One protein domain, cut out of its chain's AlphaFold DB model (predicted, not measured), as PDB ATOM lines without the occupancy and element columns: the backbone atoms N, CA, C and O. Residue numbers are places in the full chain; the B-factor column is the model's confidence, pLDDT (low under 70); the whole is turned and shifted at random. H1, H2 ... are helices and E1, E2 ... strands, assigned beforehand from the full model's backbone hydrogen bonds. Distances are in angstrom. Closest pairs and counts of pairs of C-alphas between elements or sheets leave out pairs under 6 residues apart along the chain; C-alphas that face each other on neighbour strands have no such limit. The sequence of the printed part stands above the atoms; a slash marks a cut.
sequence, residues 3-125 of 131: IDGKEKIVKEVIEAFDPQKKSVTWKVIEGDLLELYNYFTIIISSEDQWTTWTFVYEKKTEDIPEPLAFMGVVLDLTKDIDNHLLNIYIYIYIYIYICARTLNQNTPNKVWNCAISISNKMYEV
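Overview. This is residues 3 to 125 of the 131 residues of the protein "kirola-like" of Nicotiana sylvestris (UniProt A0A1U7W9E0). One twisted, curled wall of six antiparallel strands has the long helix H2 over one face, near its E4, E6 and E5 end, and the other face bare. Short H1 sits beside the strands, and the long E5 to E6 link reaches out to Pro 108 at one end of the longest axis. The 123 printed residues hold E1, E2, H1, E3, E4, H2, E5 and E6 in chain order; the sheet runs E1, E2, E3, E4, E6, E5, and the class is mixed. The whole is compact, radius of gyration of the C-alphas 15.6 A, yet elongated, spanning 52 by 33 by 24 A.

Arrangement. E1, residues 10 to 18, bends by 51 degrees at residue 15 and forms a hairpin with E2, residues 23 to 31; N 11 and O 30 are 2.9 A apart. H1, residues 33 to 36, is at the sheet's level, height 2.4 A. E3, residues 37 to 47, is antiparallel to E2, N 26 to O 42 being 2.8 A, and forms a hairpin with E4, residues 50 to 59, N 43 to O 54 being 2.8 A. H2, residues 68 to 85, is on the sheet in two layers, a helix on one face, at a height of 9.5 A. It runs along the strands, at 22 degrees to E6, residues 117 to 124, on the local plane; its closest C-alphas to E6, Leu 75 and Ile 118, are 7.5 A apart. It lies over E6 and only just over E4, with 3 C-alphas. E4, H2 and E5, residues 89 to 96, make a split strand-helix-strand unit, two strands running the same way with E6 between them, its crossover right-handed. E4 and E6 are antiparallel neighbours, with N 53 and O 118 within hydrogen-bond range at 3.4 A; in the E5 and E6 hairpin N 90 and O 123 are 3.2 A apart. In H2 every O i to N i+4 pair is within range; H1 is too short for one.

Along the chain. E1 begins at C-alpha 10, (151.957, 207.403, 202.563), and E6 ends at C-alpha 124, (146.608, 225.192, 231.962). E3 is 28.4 A long, E4 27.9 A and H2 25.6 A.

Size, cuts and confidence. The C-alphas farthest apart, of Pro 108 and Val 125, are 52.5 A apart. The printed part has no cut; the E5 to E6 link is long, with 20 residues. Mean pLDDT of the printed part is 77.5, and residues 85 to 125 are under 70.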
ATOM      1  N   ILE A   3     144.207 214.711 201.447       84.69
ATOM      2  CA  ILE A   3     144.952 215.944 201.134       84.69
ATOM      3  C   ILE A   3     144.251 216.606 199.949       84.69
ATOM      4  O   ILE A   3     144.010 215.945 198.938       84.69
ATOM      5  N   ASP A   4     143.880 217.881 200.081       84.62
ATOM      6  CA  ASP A   4     143.124 218.633 199.063       84.62
ATOM      7  C   ASP A   4     141.877 217.883 198.548       84.62
ATOM      8  O   ASP A   4     141.577 217.845 197.353       84.62
ATOM      9  N   GLY A   5     141.155 217.224 199.462       86.31
ATOM     10  CA  GLY A   5     139.933 216.472 199.151       86.31
ATOM     11  C   GLY A   5     140.152 215.132 198.441       86.31
ATOM     12  O   GLY A   5     139.175 214.475 198.088       86.31
ATOM     13  N   LYS A   6     141.401 214.699 198.238       89.94
ATOM     14  CA  LYS A   6     141.736 213.410 197.617       89.94
ATOM     15  C   LYS A   6     142.356 212.459 198.622       89.94
ATOM     16  O   LYS A   6     143.148 212.865 199.469       89.94
ATOM     17  N   GLU A   7     142.024 211.182 198.490       93.50
ATOM     18  CA  GLU A   7     142.698 210.135 199.243       93.50
ATOM     19  C   GLU A   7     144.150 209.996 198.782       93.50
ATOM     20  O   GLU A   7     144.450 210.006 197.587       93.50
ATOM     21  N   LYS A   8     145.039 209.928 199.767       92.38
ATOM     22  CA  LYS A   8     146.484 209.827 199.620       92.38
ATOM     23  C   LYS A   8     147.021 208.762 200.562       92.38
ATOM     24  O   LYS A   8     146.597 208.668 201.722       92.38
ATOM     25  N   ILE A   9     147.962 207.980 200.058       93.38
ATOM     26  CA  ILE A   9     148.648 206.902 200.753       93.38
ATOM     27  C   ILE A   9     150.093 207.334 200.963       93.38
ATOM     28  O   ILE A   9     150.774 207.782 200.046       93.38
ATOM     29  N   VAL A  10     150.564 207.182 202.192       93.75
ATOM     30  CA  VAL A  10     151.957 207.403 202.563       93.75
ATOM     31  C   VAL A  10     152.374 206.199 203.383       93.75
ATOM     32  O   VAL A  10     151.684 205.821 204.330       93.75
ATOM     33  N   LYS A  11     153.475 205.568 202.991       96.00
ATOM     34  CA  LYS A  11     154.085 204.474 203.735       96.00
ATOM     35  C   LYS A  11     155.408 204.954 204.278       96.00
ATOM     36  O   LYS A  11     156.270 205.423 203.534       96.00
ATOM     37  N   GLU A  12     155.571 204.788 205.571       95.94
ATOM     38  CA  GLU A  12     156.707 205.306 206.305       95.94
ATOM     39  C   GLU A  12     157.290 204.245 207.228       95.94
ATOM     40  O   GLU A  12     156.624 203.285 207.622       95.94
ATOM     41  N   VAL A  13     158.567 204.412 207.545       97.50
ATOM     42  CA  VAL A  13     159.281 203.604 208.530       97.50
ATOM     43  C   VAL A  13     159.898 204.526 209.564       97.50
ATOM     44  O   VAL A  13     160.334 205.628 209.231       97.50
ATOM     45  N   ILE A  14     159.954 204.077 210.815       96.94
ATOM     46  CA  ILE A  14     160.703 204.782 211.857       96.94
ATOM     47  C   ILE A  14     162.188 204.603 211.538       96.94
ATOM     48  O   ILE A  14     162.709 203.491 211.585       96.94
ATOM     49  N   GLU A  15     162.854 205.695 211.183       96.25
ATOM     50  CA  GLU A  15     164.286 205.719 210.881       96.25
ATOM     51  C   GLU A  15     165.110 205.966 212.149       96.25
ATOM     52  O   GLU A  15     166.178 205.380 212.317       96.25
ATOM     53  N   ALA A  16     164.602 206.798 213.065       95.69
ATOM     54  CA  ALA A  16     165.265 207.077 214.333       95.69
ATOM     55  C   ALA A  16     164.269 207.385 215.458       95.69
ATOM     56  O   ALA A  16     163.186 207.922 215.233       95.69
ATOM     57  N   PHE A  17     164.687 207.077 216.682       95.25
ATOM     58  CA  PHE A  17     164.003 207.435 217.918       95.25
ATOM     59  C   PHE A  17     165.044 207.934 218.923       95.25
ATOM     60  O   PHE A  17     165.983 207.210 219.247       95.25
ATOM     61  N   ASP A  18     164.889 209.168 219.398       93.19
ATOM     62  CA  ASP A  18     165.769 209.799 220.384       93.19
ATOM     63  C   ASP A  18     164.941 210.192 221.622       93.19
ATOM     64  O   ASP A  18     164.298 211.247 221.635       93.19
ATOM     65  N   PRO A  19     164.945 209.363 222.684       91.00
ATOM     66  CA  PRO A  19     164.208 209.655 223.909       91.00
ATOM     67  C   PRO A  19     164.692 210.920 224.622       91.00
ATOM     68  O   PRO A  19     163.891 211.595 225.264       91.00
ATOM     69  N   GLN A  20     165.988 211.250 224.529       89.31
ATOM     70  CA  GLN A  20     166.553 212.408 225.229       89.31
ATOM     71  C   GLN A  20     166.043 213.709 224.614       89.31
ATOM     72  O   GLN A  20     165.698 214.640 225.335       89.31
ATOM     73  N   LYS A  21     165.929 213.742 223.284       86.00
ATOM     74  CA  LYS A  21     165.344 214.868 222.540       86.00
ATOM     75  C   LYS A  21     163.829 214.765 222.367       86.00
ATOM     76  O   LYS A  21     163.252 215.585 221.656       86.00
ATOM     77  N   LYS A  22     163.199 213.733 222.949       91.44
ATOM     78  CA  LYS A  22     161.785 213.375 222.744       91.44
ATOM     79  C   LYS A  22     161.405 213.451 221.263       91.44
ATOM     80  O   LYS A  22     160.435 214.111 220.893       91.44
ATOM     81  N   SER A  23     162.238 212.847 220.420       93.50
ATOM     82  CA  SER A  23     162.188 213.001 218.973       93.50
ATOM     83  C   SER A  23     162.013 211.664 218.271       93.50
ATOM     84  O   SER A  23     162.583 210.649 218.680       93.50
ATOM     85  N   VAL A  24     161.222 211.669 217.203       95.19
ATOM     86  CA  VAL A  24     161.015 210.523 216.320       95.19
ATOM     87  C   VAL A  24     161.165 210.993 214.882       95.19
ATOM     88  O   VAL A  24     160.604 212.019 214.497       95.19
ATOM     89  N   THR A  25     161.908 210.226 214.089       95.31
ATOM     90  CA  THR A  25     162.105 210.465 212.661       95.31
ATOM     91  C   THR A  25     161.461 209.341 211.870       95.31
ATOM     92  O   THR A  25     161.820 208.173 212.032       95.31
ATOM     93  N   TRP A  26     160.562 209.706 210.967       96.94
ATOM     94  CA  TRP A  26     159.972 208.824 209.977       96.94
ATOM     95  C   TRP A  26     160.499 209.152 208.594       96.94
ATOM     96  O   TRP A  26     160.563 210.311 208.184       96.94
ATOM     97  N   LYS A  27     160.824 208.106 207.848       96.56
ATOM     98  CA  LYS A  27     161.190 208.201 206.443       96.56
ATOM     99  C   LYS A  27     160.066 207.649 205.592       96.56
ATOM    100  O   LYS A  27     159.657 206.503 205.783       96.56
ATOM    101  N   VAL A  28     159.611 208.438 204.625       96.56
ATOM    102  CA  VAL A  28     158.654 207.970 203.625       96.56
ATOM    103  C   VAL A  28     159.384 207.055 202.645       96.56
ATOM    104  O   VAL A  28     160.418 207.423 202.086       96.56
ATOM    105  N   ILE A  29     158.852 205.851 202.454       97.50
ATOM    106  CA  ILE A  29     159.433 204.810 201.594       97.50
ATOM    107  C   ILE A  29     158.556 204.474 200.386       97.50
ATOM    108  O   ILE A  29     159.045 203.881 199.430       97.50
ATOM    109  N   GLU A  30     157.272 204.838 200.416       96.81
ATOM    110  CA  GLU A  30     156.318 204.583 199.333       96.81
ATOM    111  C   GLU A  30     155.127 205.550 199.441       96.81
ATOM    112  O   GLU A  30     154.837 206.068 200.524       96.81
ATOM    113  N   GLY A  31     154.406 205.754 198.337       94.56
ATOM    114  CA  GLY A  31     153.148 206.504 198.308       94.56
ATOM    115  C   GLY A  31     153.231 207.874 197.636       94.56
ATOM    116  O   GLY A  31     154.262 208.264 197.085       94.56
ATOM    117  N   ASP A  32     152.124 208.612 197.694       94.38
ATOM    118  CA  ASP A  32     151.872 209.812 196.894       94.38
ATOM    119  C   ASP A  32     152.876 210.950 197.135       94.38
ATOM    120  O   ASP A  32     153.140 211.746 196.236       94.38
ATOM    121  N   LEU A  33     153.465 211.054 198.332       93.38
ATOM    122  CA  LEU A  33     154.495 212.069 198.589       93.38
ATOM    123  C   LEU A  33     155.732 211.838 197.712       93.38
ATOM    124  O   LEU A  33     156.303 212.796 197.192       93.38
ATOM    125  N   LEU A  34     156.110 210.581 197.469       95.12
ATOM    126  CA  LEU A  34     157.256 210.257 196.618       95.12
ATOM    127  C   LEU A  34     156.950 210.398 195.120       95.12
ATOM    128  O   LEU A  34     157.842 210.244 194.285       95.12
ATOM    129  N   GLU A  35     155.715 210.734 194.741       94.56
ATOM    130  CA  GLU A  35     155.400 211.168 193.378       94.56
ATOM    131  C   GLU A  35     155.894 212.593 193.114       94.56
ATOM    132  O   GLU A  35     156.316 212.871 191.992       94.56
ATOM    133  N   LEU A  36     155.919 213.449 194.141       92.50
ATOM    134  CA  LEU A  36     156.284 214.871 194.064       92.50
ATOM    135  C   LEU A  36     157.706 215.151 194.576       92.50
ATOM    136  O   LEU A  36     158.394 216.044 194.074       92.50
ATOM    137  N   TYR A  37     158.160 214.375 195.558       92.06
ATOM    138  CA  TYR A  37     159.443 214.555 196.235       92.06
ATOM    139  C   TYR A  37     160.355 213.339 195.991       92.06
ATOM    140  O   TYR A  37     159.891 212.203 195.979       92.06
ATOM    141  N   ASN A  38     161.654 213.557 195.772       91.00
ATOM    142  CA  ASN A  38     162.658 212.489 195.655       91.00
ATOM    143  C   ASN A  38     162.833 211.741 196.979       91.00
ATOM    144  O   ASN A  38     162.991 210.523 197.000       91.00
ATOM    145  N   TYR A  39     162.790 212.479 198.087       91.12
ATOM    146  CA  TYR A  39     162.704 211.933 199.430       91.12
ATOM    147  C   TYR A  39     161.844 212.843 200.296       91.12
ATOM    148  O   TYR A  39     161.729 214.043 200.039       91.12
ATOM    149  N   PHE A  40     161.268 212.261 201.341       92.94
ATOM    150  CA  PHE A  40     160.497 212.988 202.332       92.94
ATOM    151  C   PHE A  40     160.718 212.348 203.703       92.94
ATOM    152  O   PHE A  40     160.509 211.147 203.885       92.94
ATOM    153  N   THR A  41     161.145 213.157 204.661       92.88
ATOM    154  CA  THR A  41     161.387 212.769 206.048       92.88
ATOM    155  C   THR A  41     160.546 213.659 206.947       92.88
ATOM    156  O   THR A  41     160.499 214.878 206.772       92.88
ATOM    157  N   ILE A  42     159.879 213.042 207.912       92.19
ATOM    158  CA  ILE A  42     159.049 213.700 208.912       92.19
ATOM    159  C   ILE A  42     159.745 213.516 210.250       92.19
ATOM    160  O   ILE A  42     160.104 212.404 210.618       92.19
ATOM    161  N   ILE A  43     159.942 214.598 210.983       90.88
ATOM    162  CA  ILE A  43     160.526 214.571 212.318       90.88
ATOM    163  C   ILE A  43     159.519 215.230 213.248       90.88
ATOM    164  O   ILE A  43     159.059 216.334 212.966       90.88
ATOM    165  N   ILE A  44     159.185 214.568 214.348       89.00
ATOM    166  CA  ILE A  44     158.531 215.221 215.480       89.00
ATOM    167  C   ILE A  44     159.549 215.326 216.603       89.00
ATOM    168  O   ILE A  44     160.283 214.376 216.859       89.00
ATOM    169  N   SER A  45     159.593 216.456 217.289       88.06
ATOM    170  CA  SER A  45     160.338 216.606 218.534       88.06
ATOM    171  C   SER A  45     159.511 217.365 219.556       88.06
ATOM    172  O   SER A  45     158.598 218.113 219.208       88.06
ATOM    173  N   SER A  46     159.821 217.167 220.831       83.00
ATOM    174  CA  SER A  46     159.183 217.907 221.913       83.00
ATOM    175  C   SER A  46     160.235 218.511 222.833       83.00
ATOM    176  O   SER A  46     161.069 217.803 223.395       83.00
ATOM    177  N   GLU A  47     160.174 219.829 223.002       83.25
ATOM    178  CA  GLU A  47     161.042 220.593 223.893       83.25
ATOM    179  C   GLU A  47     160.179 221.516 224.758       83.25
ATOM    180  O   GLU A  47     159.332 222.254 224.256       83.25
ATOM    181  N   ASP A  48     160.352 221.443 226.078       79.50
ATOM    182  CA  ASP A  48     159.497 222.109 227.065       79.50
ATOM    183  C   ASP A  48     157.990 221.886 226.829       79.50
ATOM    184  O   ASP A  48     157.484 220.777 226.997       79.50
ATOM    185  N   GLN A  49     157.269 222.954 226.477       72.50
ATOM    186  CA  GLN A  49     155.832 222.956 226.188       72.50
ATOM    187  C   GLN A  49     155.543 222.972 224.686       72.50
ATOM    188  O   GLN A  49     154.391 223.167 224.313       72.50
ATOM    189  N   TRP A  50     156.570 222.821 223.849       76.00
ATOM    190  CA  TRP A  50     156.476 222.896 222.402       76.00
ATOM    191  C   TRP A  50     156.623 221.514 221.781       76.00
ATOM    192  O   TRP A  50     157.611 220.814 221.993       76.00
ATOM    193  N   THR A  51     155.655 221.149 220.952       79.19
ATOM    194  CA  THR A  51     155.792 220.047 219.997       79.19
ATOM    195  C   THR A  51     156.125 220.646 218.647       79.19
ATOM    196  O   THR A  51     155.388 221.517 218.204       79.19
ATOM    197  N   THR A  52     157.206 220.196 218.015       82.62
ATOM    198  CA  THR A  52     157.677 220.679 216.717       82.62
ATOM    199  C   THR A  52     157.615 219.566 215.685       82.62
ATOM    200  O   THR A  52     158.310 218.562 215.803       82.62
ATOM    201  N   TRP A  53     156.817 219.767 214.641       86.06
ATOM    202  CA  TRP A  53     156.916 218.979 213.410       86.06
ATOM    203  C   TRP A  53     158.008 219.559 212.516       86.06
ATOM    204  O   TRP A  53     158.261 220.752 212.558       86.06
ATOM    205  N   THR A  54     158.712 218.751 211.739       86.06
ATOM    206  CA  THR A  54     159.705 219.208 210.762       86.06
ATOM    207  C   THR A  54     159.650 218.295 209.554       86.06
ATOM    208  O   THR A  54     159.764 217.078 209.683       86.06
ATOM    209  N   PHE A  55     159.497 218.882 208.371       87.56
ATOM    210  CA  PHE A  55     159.570 218.158 207.107       87.56
ATOM    211  C   PHE A  55     160.908 218.439 206.437       87.56
ATOM    212  O   PHE A  55     161.322 219.587 206.333       87.56
ATOM    213  N   VAL A  56     161.590 217.395 205.986       87.56
ATOM    214  CA  VAL A  56     162.834 217.502 205.221       87.56
ATOM    215  C   VAL A  56     162.614 216.755 203.919       87.56
ATOM    216  O   VAL A  56     162.353 215.555 203.932       87.56
ATOM    217  N   TYR A  57     162.660 217.459 202.795       87.38
ATOM    218  CA  TYR A  57     162.253 216.896 201.512       87.38
ATOM    219  C   TYR A  57     162.995 217.530 200.353       87.38
ATOM    220  O   TYR A  57     163.176 218.740 200.321       87.38
ATOM    221  N   GLU A  58     163.302 216.727 199.343       86.19
ATOM    222  CA  GLU A  58     163.797 217.219 198.062       86.19
ATOM    223  C   GLU A  58     162.682 217.141 197.027       86.19
ATOM    224  O   GLU A  58     162.144 216.072 196.753       86.19
ATOM    225  N   LYS A  59     162.341 218.276 196.419       86.81
ATOM    226  CA  LYS A  59     161.409 218.320 195.289       86.81
ATOM    227  C   LYS A  59     162.008 217.632 194.066       86.81
ATOM    228  O   LYS A  59     163.182 217.836 193.771       86.81
ATOM    229  N   LYS A  60     161.188 216.907 193.301       88.25
ATOM    230  CA  LYS A  60     161.615 216.363 191.999       88.25
ATOM    231  C   LYS A  60     161.973 217.457 190.997       88.25
ATOM    232  O   LYS A  60     162.930 217.311 190.241       88.25
ATOM    233  N   THR A  61     161.209 218.545 191.005       85.69
ATOM    234  CA  THR A  61     161.386 219.713 190.136       85.69
ATOM    235  C   THR A  61     161.035 221.000 190.895       85.69
ATOM    236  O   THR A  61     160.393 220.968 191.943       85.69
ATOM    237  N   GLU A  62     161.499 222.154 190.413       81.69
ATOM    238  CA  GLU A  62     161.363 223.446 191.116       81.69
ATOM    239  C   GLU A  62     159.917 223.973 191.167       81.69
ATOM    240  O   GLU A  62     159.579 224.745 192.061       81.69
ATOM    241  N   ASP A  63     159.059 223.523 190.250       87.75
ATOM    242  CA  ASP A  63     157.633 223.854 190.168       87.75
ATOM    243  C   ASP A  63     156.758 223.081 191.166       87.75
ATOM    244  O   ASP A  63     155.611 223.467 191.396       87.75
ATOM    245  N   ILE A  64     157.290 222.030 191.801       88.50
ATOM    246  CA  ILE A  64     156.567 221.313 192.854       88.50
ATOM    247  C   ILE A  64     156.315 222.264 194.037       88.50
ATOM    248  O   ILE A  64     157.252 222.906 194.534       88.50
ATOM    249  N   PRO A  65     155.067 222.373 194.523       88.12
ATOM    250  CA  PRO A  65     154.751 223.236 195.651       88.12
ATOM    251  C   PRO A  65     155.402 222.737 196.949       88.12
ATOM    252  O   PRO A  65     155.774 221.569 197.092       88.12
ATOM    253  N   GLU A  66     155.522 223.632 197.927       85.69
ATOM    254  CA  GLU A  66     155.832 223.213 199.297       85.69
ATOM    255  C   GLU A  66     154.674 222.349 199.847       85.69
ATOM    256  O   GLU A  66     153.519 222.570 199.464       85.69
ATOM    257  N   PRO A  67     154.924 221.391 200.759       88.25
ATOM    258  CA  PRO A  67     153.935 220.434 201.259       88.25
ATOM    259  C   PRO A  67     152.966 221.068 202.278       88.25
ATOM    260  O   PRO A  67     152.679 220.496 203.328       88.25
ATOM    261  N   LEU A  68     152.444 222.265 201.993       85.50
ATOM    262  CA  LEU A  68     151.550 223.018 202.880       85.50
ATOM    263  C   LEU A  68     150.204 222.315 203.088       85.50
ATOM    264  O   LEU A  68     149.650 222.367 204.182       85.50
ATOM    265  N   ALA A  69     149.695 221.619 202.070       87.38
ATOM    266  CA  ALA A  69     148.473 220.829 202.203       87.38
ATOM    267  C   ALA A  69     148.677 219.645 203.167       87.38
ATOM    268  O   ALA A  69     147.863 219.418 204.059       87.38
ATOM    269  N   PHE A  70     149.811 218.942 203.053       88.31
ATOM    270  CA  PHE A  70     150.190 217.880 203.990       88.31
ATOM    271  C   PHE A  70     150.395 218.428 205.410       88.31
ATOM    272  O   PHE A  70     149.929 217.828 206.377       88.31
ATOM    273  N   MET A  71     151.006 219.612 205.537       84.50
ATOM    274  CA  MET A  71     151.133 220.321 206.812       84.50
ATOM    275  C   MET A  71     149.769 220.571 207.470       84.50
ATOM    276  O   MET A  71     149.637 220.368 208.674       84.50
ATOM    277  N   GLY A  72     148.760 220.988 206.698       83.31
ATOM    278  CA  GLY A  72     147.398 221.181 207.202       83.31
ATOM    279  C   GLY A  72     146.825 219.909 207.830       83.31
ATOM    280  O   GLY A  72     146.275 219.958 208.924       83.31
ATOM    281  N   VAL A  73     147.053 218.753 207.205       86.88
ATOM    282  CA  VAL A  73     146.595 217.468 207.753       86.88
ATOM    283  C   VAL A  73     147.340 217.090 209.032       86.88
ATOM    284  O   VAL A  73     146.715 216.641 209.988       86.88
ATOM    285  N   VAL A  74     148.661 217.288 209.089       85.00
ATOM    286  CA  VAL A  74     149.459 217.028 210.305       85.00
ATOM    287  C   VAL A  74     149.019 217.929 211.459       85.00
ATOM    288  O   VAL A  74     148.963 217.498 212.613       85.00
ATOM    289  N   LEU A  75     148.666 219.175 211.151       79.75
ATOM    290  CA  LEU A  75     148.120 220.107 212.122       79.75
ATOM    291  C   LEU A  75     146.782 219.611 212.676       79.75
ATOM    292  O   LEU A  75     146.610 219.583 213.891       79.75
ATOM    293  N   ASP A  76     145.853 219.224 211.808       82.31
ATOM    294  CA  ASP A  76     144.540 218.740 212.239       82.31
ATOM    295  C   ASP A  76     144.657 217.433 213.032       82.31
ATOM    296  O   ASP A  76     144.051 217.305 214.092       82.31
ATOM    297  N   LEU A  77     145.557 216.535 212.627       83.62
ATOM    298  CA  LEU A  77     145.871 215.319 213.374       83.62
ATOM    299  C   LEU A  77     146.448 215.624 214.765       83.62
ATOM    300  O   LEU A  77     146.097 214.964 215.739       83.62
ATOM    301  N   THR A  78     147.294 216.652 214.884       78.69
ATOM    302  CA  THR A  78     147.814 217.103 216.185       78.69
ATOM    303  C   THR A  78     146.685 217.637 217.069       78.69
ATOM    304  O   THR A  78     146.605 217.260 218.235       78.69
ATOM    305  N   LYS A  79     145.767 218.446 216.517       76.62
ATOM    306  CA  LYS A  79     144.591 218.947 217.252       76.62
ATOM    307  C   LYS A  79     143.692 217.812 217.737       76.62
ATOM    308  O   LYS A  79     143.212 217.864 218.864       76.62
ATOM    309  N   ASP A  80     143.462 216.804 216.902       80.94
ATOM    310  CA  ASP A  80     142.607 215.666 217.246       80.94
ATOM    311  C   ASP A  80     143.216 214.817 218.369       80.94
ATOM    312  O   ASP A  80     142.510 214.441 219.307       80.94
ATOM    313  N   ILE A  81     144.532 214.567 218.319       78.06
ATOM    314  CA  ILE A  81     145.265 213.891 219.402       78.06
ATOM    315  C   ILE A  81     145.176 214.710 220.693       78.06
ATOM    316  O   ILE A  81     144.845 214.163 221.744       78.06
ATOM    317  N   ASP A  82     145.422 216.016 220.614       71.75
ATOM    318  CA  ASP A  82     145.392 216.919 221.764       71.75
ATOM    319  C   ASP A  82     144.004 216.945 222.427       71.75
ATOM    320  O   ASP A  82     143.894 216.738 223.639       71.75
ATOM    321  N   ASN A  83     142.939 217.097 221.631       73.56
ATOM    322  CA  ASN A  83     141.549 217.061 222.098       73.56
ATOM    323  C   ASN A  83     141.194 215.732 222.779       73.56
ATOM    324  O   ASN A  83     140.373 215.706 223.695       73.56
ATOM    325  N   HIS A  84     141.783 214.620 222.330       73.94
ATOM    326  CA  HIS A  84     141.546 213.310 222.928       73.94
ATOM    327  C   HIS A  84     142.322 213.108 224.238       73.94
ATOM    328  O   HIS A  84     141.826 212.447 225.152       73.94
ATOM    329  N   LEU A  85     143.534 213.662 224.340       67.56
ATOM    330  CA  LEU A  85     144.421 213.460 225.487       67.56
ATOM    331  C   LEU A  85     144.143 214.418 226.656       67.56
ATOM    332  O   LEU A  85     144.445 214.062 227.796       67.56
ATOM    333  N   LEU A  86     143.588 215.614 226.421       62.88
ATOM    334  CA  LEU A  86     143.475 216.658 227.447       62.88
ATOM    335  C   LEU A  86     142.161 217.460 227.342       62.88
ATOM    336  O   LEU A  86     141.950 218.237 226.421       62.88
ATOM    337  N   ASN A  87     141.302 217.355 228.364       55.69
ATOM    338  CA  ASN A  87     140.003 218.053 228.434       55.69
ATOM    339  C   ASN A  87     140.049 219.466 229.081       55.69
ATOM    340  O   ASN A  87     138.989 220.031 229.350       55.69
ATOM    341  N   ILE A  88     141.226 220.024 229.432       53.50
ATOM    342  CA  ILE A  88     141.332 221.178 230.375       53.50
ATOM    343  C   ILE A  88     142.327 222.287 229.936       53.50
ATOM    344  O   ILE A  88     142.541 223.255 230.660       53.50
ATOM    345  N   TYR A  89     142.924 222.225 228.742       56.78
ATOM    346  CA  TYR A  89     143.925 223.215 228.300       56.78
ATOM    347  C   TYR A  89     143.388 224.094 227.154       56.78
ATOM    348  O   TYR A  89     142.700 223.602 226.261       56.78
ATOM    349  N   ILE A  90     143.689 225.400 227.170       52.31
ATOM    350  CA  ILE A  90     143.496 226.285 226.006       52.31
ATOM    351  C   ILE A  90     144.786 226.233 225.190       52.31
ATOM    352  O   ILE A  90     145.867 226.547 225.694       52.31
ATOM    353  N   TYR A  91     144.667 225.849 223.923       55.28
ATOM    354  CA  TYR A  91     145.792 225.753 223.002       55.28
ATOM    355  C   TYR A  91     145.982 227.071 222.263       55.28
ATOM    356  O   TYR A  91     145.065 227.569 221.607       55.28
ATOM    357  N   ILE A  92     147.190 227.626 222.337       54.09
ATOM    358  CA  ILE A  92     147.612 228.688 221.426       54.09
ATOM    359  C   ILE A  92     148.507 228.032 220.375       54.09
ATOM    360  O   ILE A  92     149.646 227.655 220.655       54.09
ATOM    361  N   TYR A  93     147.963 227.876 219.169       59.00
ATOM    362  CA  TYR A  93     148.702 227.409 217.999       59.00
ATOM    363  C   TYR A  93     149.539 228.576 217.471       59.00
ATOM    364  O   TYR A  93     148.985 229.560 216.976       59.00
ATOM    365  N   ILE A  94     150.863 228.501 217.611       56.41
ATOM    366  CA  ILE A  94     151.772 229.527 217.098       56.41
ATOM    367  C   ILE A  94     152.461 228.947 215.864       56.41
ATOM    368  O   ILE A  94     153.371 228.126 215.939       56.41
ATOM    369  N   TYR A  95     151.995 229.375 214.694       58.50
ATOM    370  CA  TYR A  95     152.533 228.924 213.416       58.50
ATOM    371  C   TYR A  95     153.839 229.663 213.113       58.50
ATOM    372  O   TYR A  95     153.817 230.827 212.713       58.50
ATOM    373  N   ILE A  96     154.980 228.998 213.297       59.00
ATOM    374  CA  ILE A  96     156.296 229.537 212.935       59.00
ATOM    375  C   ILE A  96     156.799 228.805 211.688       59.00
ATOM    376  O   ILE A  96     157.519 227.815 211.742       59.00
ATOM    377  N   TYR A  97     156.422 229.316 210.519       60.69
ATOM    378  CA  TYR A  97     156.961 228.819 209.256       60.69
ATOM    379  C   TYR A  97     158.407 229.304 209.075       60.69
ATOM    380  O   TYR A  97     158.643 230.492 208.854       60.69
ATOM    381  N   ILE A  98     159.381 228.390 209.145       63.16
ATOM    382  CA  ILE A  98     160.796 228.678 208.867       63.16
ATOM    383  C   ILE A  98     161.288 227.744 207.763       63.16
ATOM    384  O   ILE A  98     161.895 226.720 208.057       63.16
ATOM    385  N   CYS A  99     161.098 228.111 206.492       61.00
ATOM    386  CA  CYS A  99     161.833 227.432 205.422       61.00
ATOM    387  C   CYS A  99     163.268 227.977 205.354       61.00
ATOM    388  O   CYS A  99     163.501 229.132 204.989       61.00
ATOM    389  N   ALA A 100     164.239 227.120 205.662       60.75
ATOM    390  CA  ALA A 100     165.634 227.336 205.304       60.75
ATOM    391  C   ALA A 100     165.925 226.669 203.950       60.75
ATOM    392  O   ALA A 100     165.448 225.579 203.668       60.75
ATOM    393  N   ARG A 101     166.724 227.299 203.085       58.62
ATOM    394  CA  ARG A 101     167.219 226.660 201.856       58.62
ATOM    395  C   ARG A 101     168.667 226.243 202.085       58.62
ATOM    396  O   ARG A 101     169.535 227.107 202.169       58.62
ATOM    397  N   THR A 102     168.950 224.945 202.160       52.78
ATOM    398  CA  THR A 102     170.339 224.462 202.177       52.78
ATOM    399  C   THR A 102     170.802 224.221 200.746       52.78
ATOM    400  O   THR A 102     170.382 223.265 200.110       52.78
ATOM    401  N   LEU A 103     171.678 225.075 200.219       52.19
ATOM    402  CA  LEU A 103     172.338 224.801 198.942       52.19
ATOM    403  C   LEU A 103     173.419 223.736 199.170       52.19
ATOM    404  O   LEU A 103     174.472 224.038 199.729       52.19
ATOM    405  N   ASN A 104     173.169 222.492 198.759       48.78
ATOM    406  CA  ASN A 104     174.220 221.478 198.725       48.78
ATOM    407  C   ASN A 104     175.097 221.717 197.487       48.78
ATOM    408  O   ASN A 104     174.660 221.498 196.362       48.78
ATOM    409  N   GLN A 105     176.327 222.199 197.686       47.75
ATOM    410  CA  GLN A 105     177.250 222.539 196.590       47.75
ATOM    411  C   GLN A 105     177.782 221.308 195.827       47.75
ATOM    412  O   GLN A 105     178.409 221.471 194.784       47.75
ATOM    413  N   ASN A 106     177.525 220.089 196.318       48.41
ATOM    414  CA  ASN A 106     178.094 218.847 195.785       48.41
ATOM    415  C   ASN A 106     177.126 218.015 194.929       48.41
ATOM    416  O   ASN A 106     177.496 216.931 194.479       48.41
ATOM    417  N   THR A 107     175.902 218.490 194.684       48.12
ATOM    418  CA  THR A 107     174.936 217.810 193.809       48.12
ATOM    419  C   THR A 107     174.421 218.767 192.733       48.12
ATOM    420  O   THR A 107     174.065 219.900 193.054       48.12
ATOM    421  N   PRO A 108     174.329 218.341 191.457       46.19
ATOM    422  CA  PRO A 108     173.750 219.169 190.394       46.19
ATOM    423  C   PRO A 108     172.248 219.429 190.603       46.19
ATOM    424  O   PRO A 108     171.705 220.387 190.056       46.19
ATOM    425  N   ASN A 109     171.585 218.613 191.430       46.53
ATOM    426  CA  ASN A 109     170.206 218.824 191.846       46.53
ATOM    427  C   ASN A 109     170.166 219.773 193.049       46.53
ATOM    428  O   ASN A 109     170.852 219.558 194.053       46.53
ATOM    429  N   LYS A 110     169.359 220.836 192.936       51.19
ATOM    430  CA  LYS A 110     169.036 221.749 194.035       51.19
ATOM    431  C   LYS A 110     168.314 220.948 195.121       51.19
ATOM    432  O   LYS A 110     167.118 220.700 195.003       51.19
ATOM    433  N   VAL A 111     169.027 220.553 196.172       50.00
ATOM    434  CA  VAL A 111     168.391 219.958 197.350       50.00
ATOM    435  C   VAL A 111     167.615 221.061 198.063       50.00
ATOM    436  O   VAL A 111     168.184 222.045 198.533       50.00
ATOM    437  N   TRP A 112     166.297 220.928 198.096       51.91
ATOM    438  CA  TRP A 112     165.443 221.765 198.930       51.91
ATOM    439  C   TRP A 112     165.475 221.169 200.336       51.91
ATOM    440  O   TRP A 112     165.500 219.961 200.488       51.91
ATOM    441  N   ASN A 113     165.559 221.997 201.371       51.94
ATOM    442  CA  ASN A 113     165.500 221.540 202.762       51.94
ATOM    443  C   ASN A 113     164.602 222.493 203.541       51.94
ATOM    444  O   ASN A 113     165.009 223.076 204.539       51.94
ATOM    445  N   CYS A 114     163.385 222.707 203.052       53.16
ATOM    446  CA  CYS A 114     162.437 223.542 203.768       53.16
ATOM    447  C   CYS A 114     161.925 222.781 204.992       53.16
ATOM    448  O   CYS A 114     160.964 222.023 204.897       53.16
ATOM    449  N   ALA A 115     162.539 223.025 206.146       54.91
ATOM    450  CA  ALA A 115     161.901 222.727 207.416       54.91
ATOM    451  C   ALA A 115     160.593 223.523 207.504       54.91
ATOM    452  O   ALA A 115     160.505 224.666 207.059       54.91
ATOM    453  N   ILE A 116     159.550 222.915 208.045       58.81
ATOM    454  CA  ILE A 116     158.348 223.644 208.424       58.81
ATOM    455  C   ILE A 116     158.027 223.210 209.833       58.81
ATOM    456  O   ILE A 116     157.796 222.024 210.053       58.81
ATOM    457  N   SER A 117     158.047 224.169 210.756       61.28
ATOM    458  CA  SER A 117     157.836 223.927 212.172       61.28
ATOM    459  C   SER A 117     156.469 224.414 212.615       61.28
ATOM    460  O   SER A 117     156.160 225.600 212.592       61.28
ATOM    461  N   ILE A 118     155.617 223.478 213.017       62.91
ATOM    462  CA  ILE A 118     154.410 223.810 213.774       62.91
ATOM    463  C   ILE A 118     154.789 223.661 215.232       62.91
ATOM    464  O   ILE A 118     155.178 222.562 215.611       62.91
ATOM    465  N   SER A 119     154.664 224.733 216.013       64.00
ATOM    466  CA  SER A 119     154.938 224.720 217.444       64.00
ATOM    467  C   SER A 119     153.664 225.093 218.209       64.00
ATOM    468  O   SER A 119     153.102 226.171 218.031       64.00
ATOM    469  N   ASN A 120     153.191 224.196 219.074       63.50
ATOM    470  CA  ASN A 120     152.001 224.427 219.902       63.50
ATOM    471  C   ASN A 120     152.407 224.582 221.360       63.50
ATOM    472  O   ASN A 120     153.223 223.792 221.821       63.50
ATOM    473  N   LYS A 121     151.837 225.564 222.071       63.62
ATOM    474  CA  LYS A 121     152.089 225.775 223.501       63.62
ATOM    475  C   LYS A 121     150.844 225.465 224.329       63.62
ATOM    476  O   LYS A 121     149.771 226.017 224.076       63.62
ATOM    477  N   MET A 122     151.007 224.602 225.330       59.97
ATOM    478  CA  MET A 122     149.940 224.207 226.255       59.97
ATOM    479  C   MET A 122     149.819 225.198 227.419       59.97
ATOM    480  O   MET A 122     150.798 225.443 228.124       59.97
ATOM    481  N   TYR A 123     148.616 225.730 227.663       56.94
ATOM    482  CA  TYR A 123     148.317 226.566 228.832       56.94
ATOM    483  C   TYR A 123     147.245 225.922 229.706       56.94
ATOM    484  O   TYR A 123     146.149 225.617 229.231       56.94
ATOM    485  N   GLU A 124     147.562 225.715 230.984       53.06
ATOM    486  CA  GLU A 124     146.608 225.192 231.962       53.06
ATOM    487  C   GLU A 124     145.514 226.226 232.216       53.06
ATOM    488  O   GLU A 124     145.795 227.355 232.633       53.06
ATOM    489  N   VAL A 125     144.257 225.855 231.971       53.50
ATOM    490  CA  VAL A 125     143.135 226.682 232.406       53.50
ATOM    491  C   VAL A 125     142.944 226.408 233.884       53.50
ATOM    492  O   VAL A 125     142.512 225.326 234.278       53.50
TER     493      VAL A 125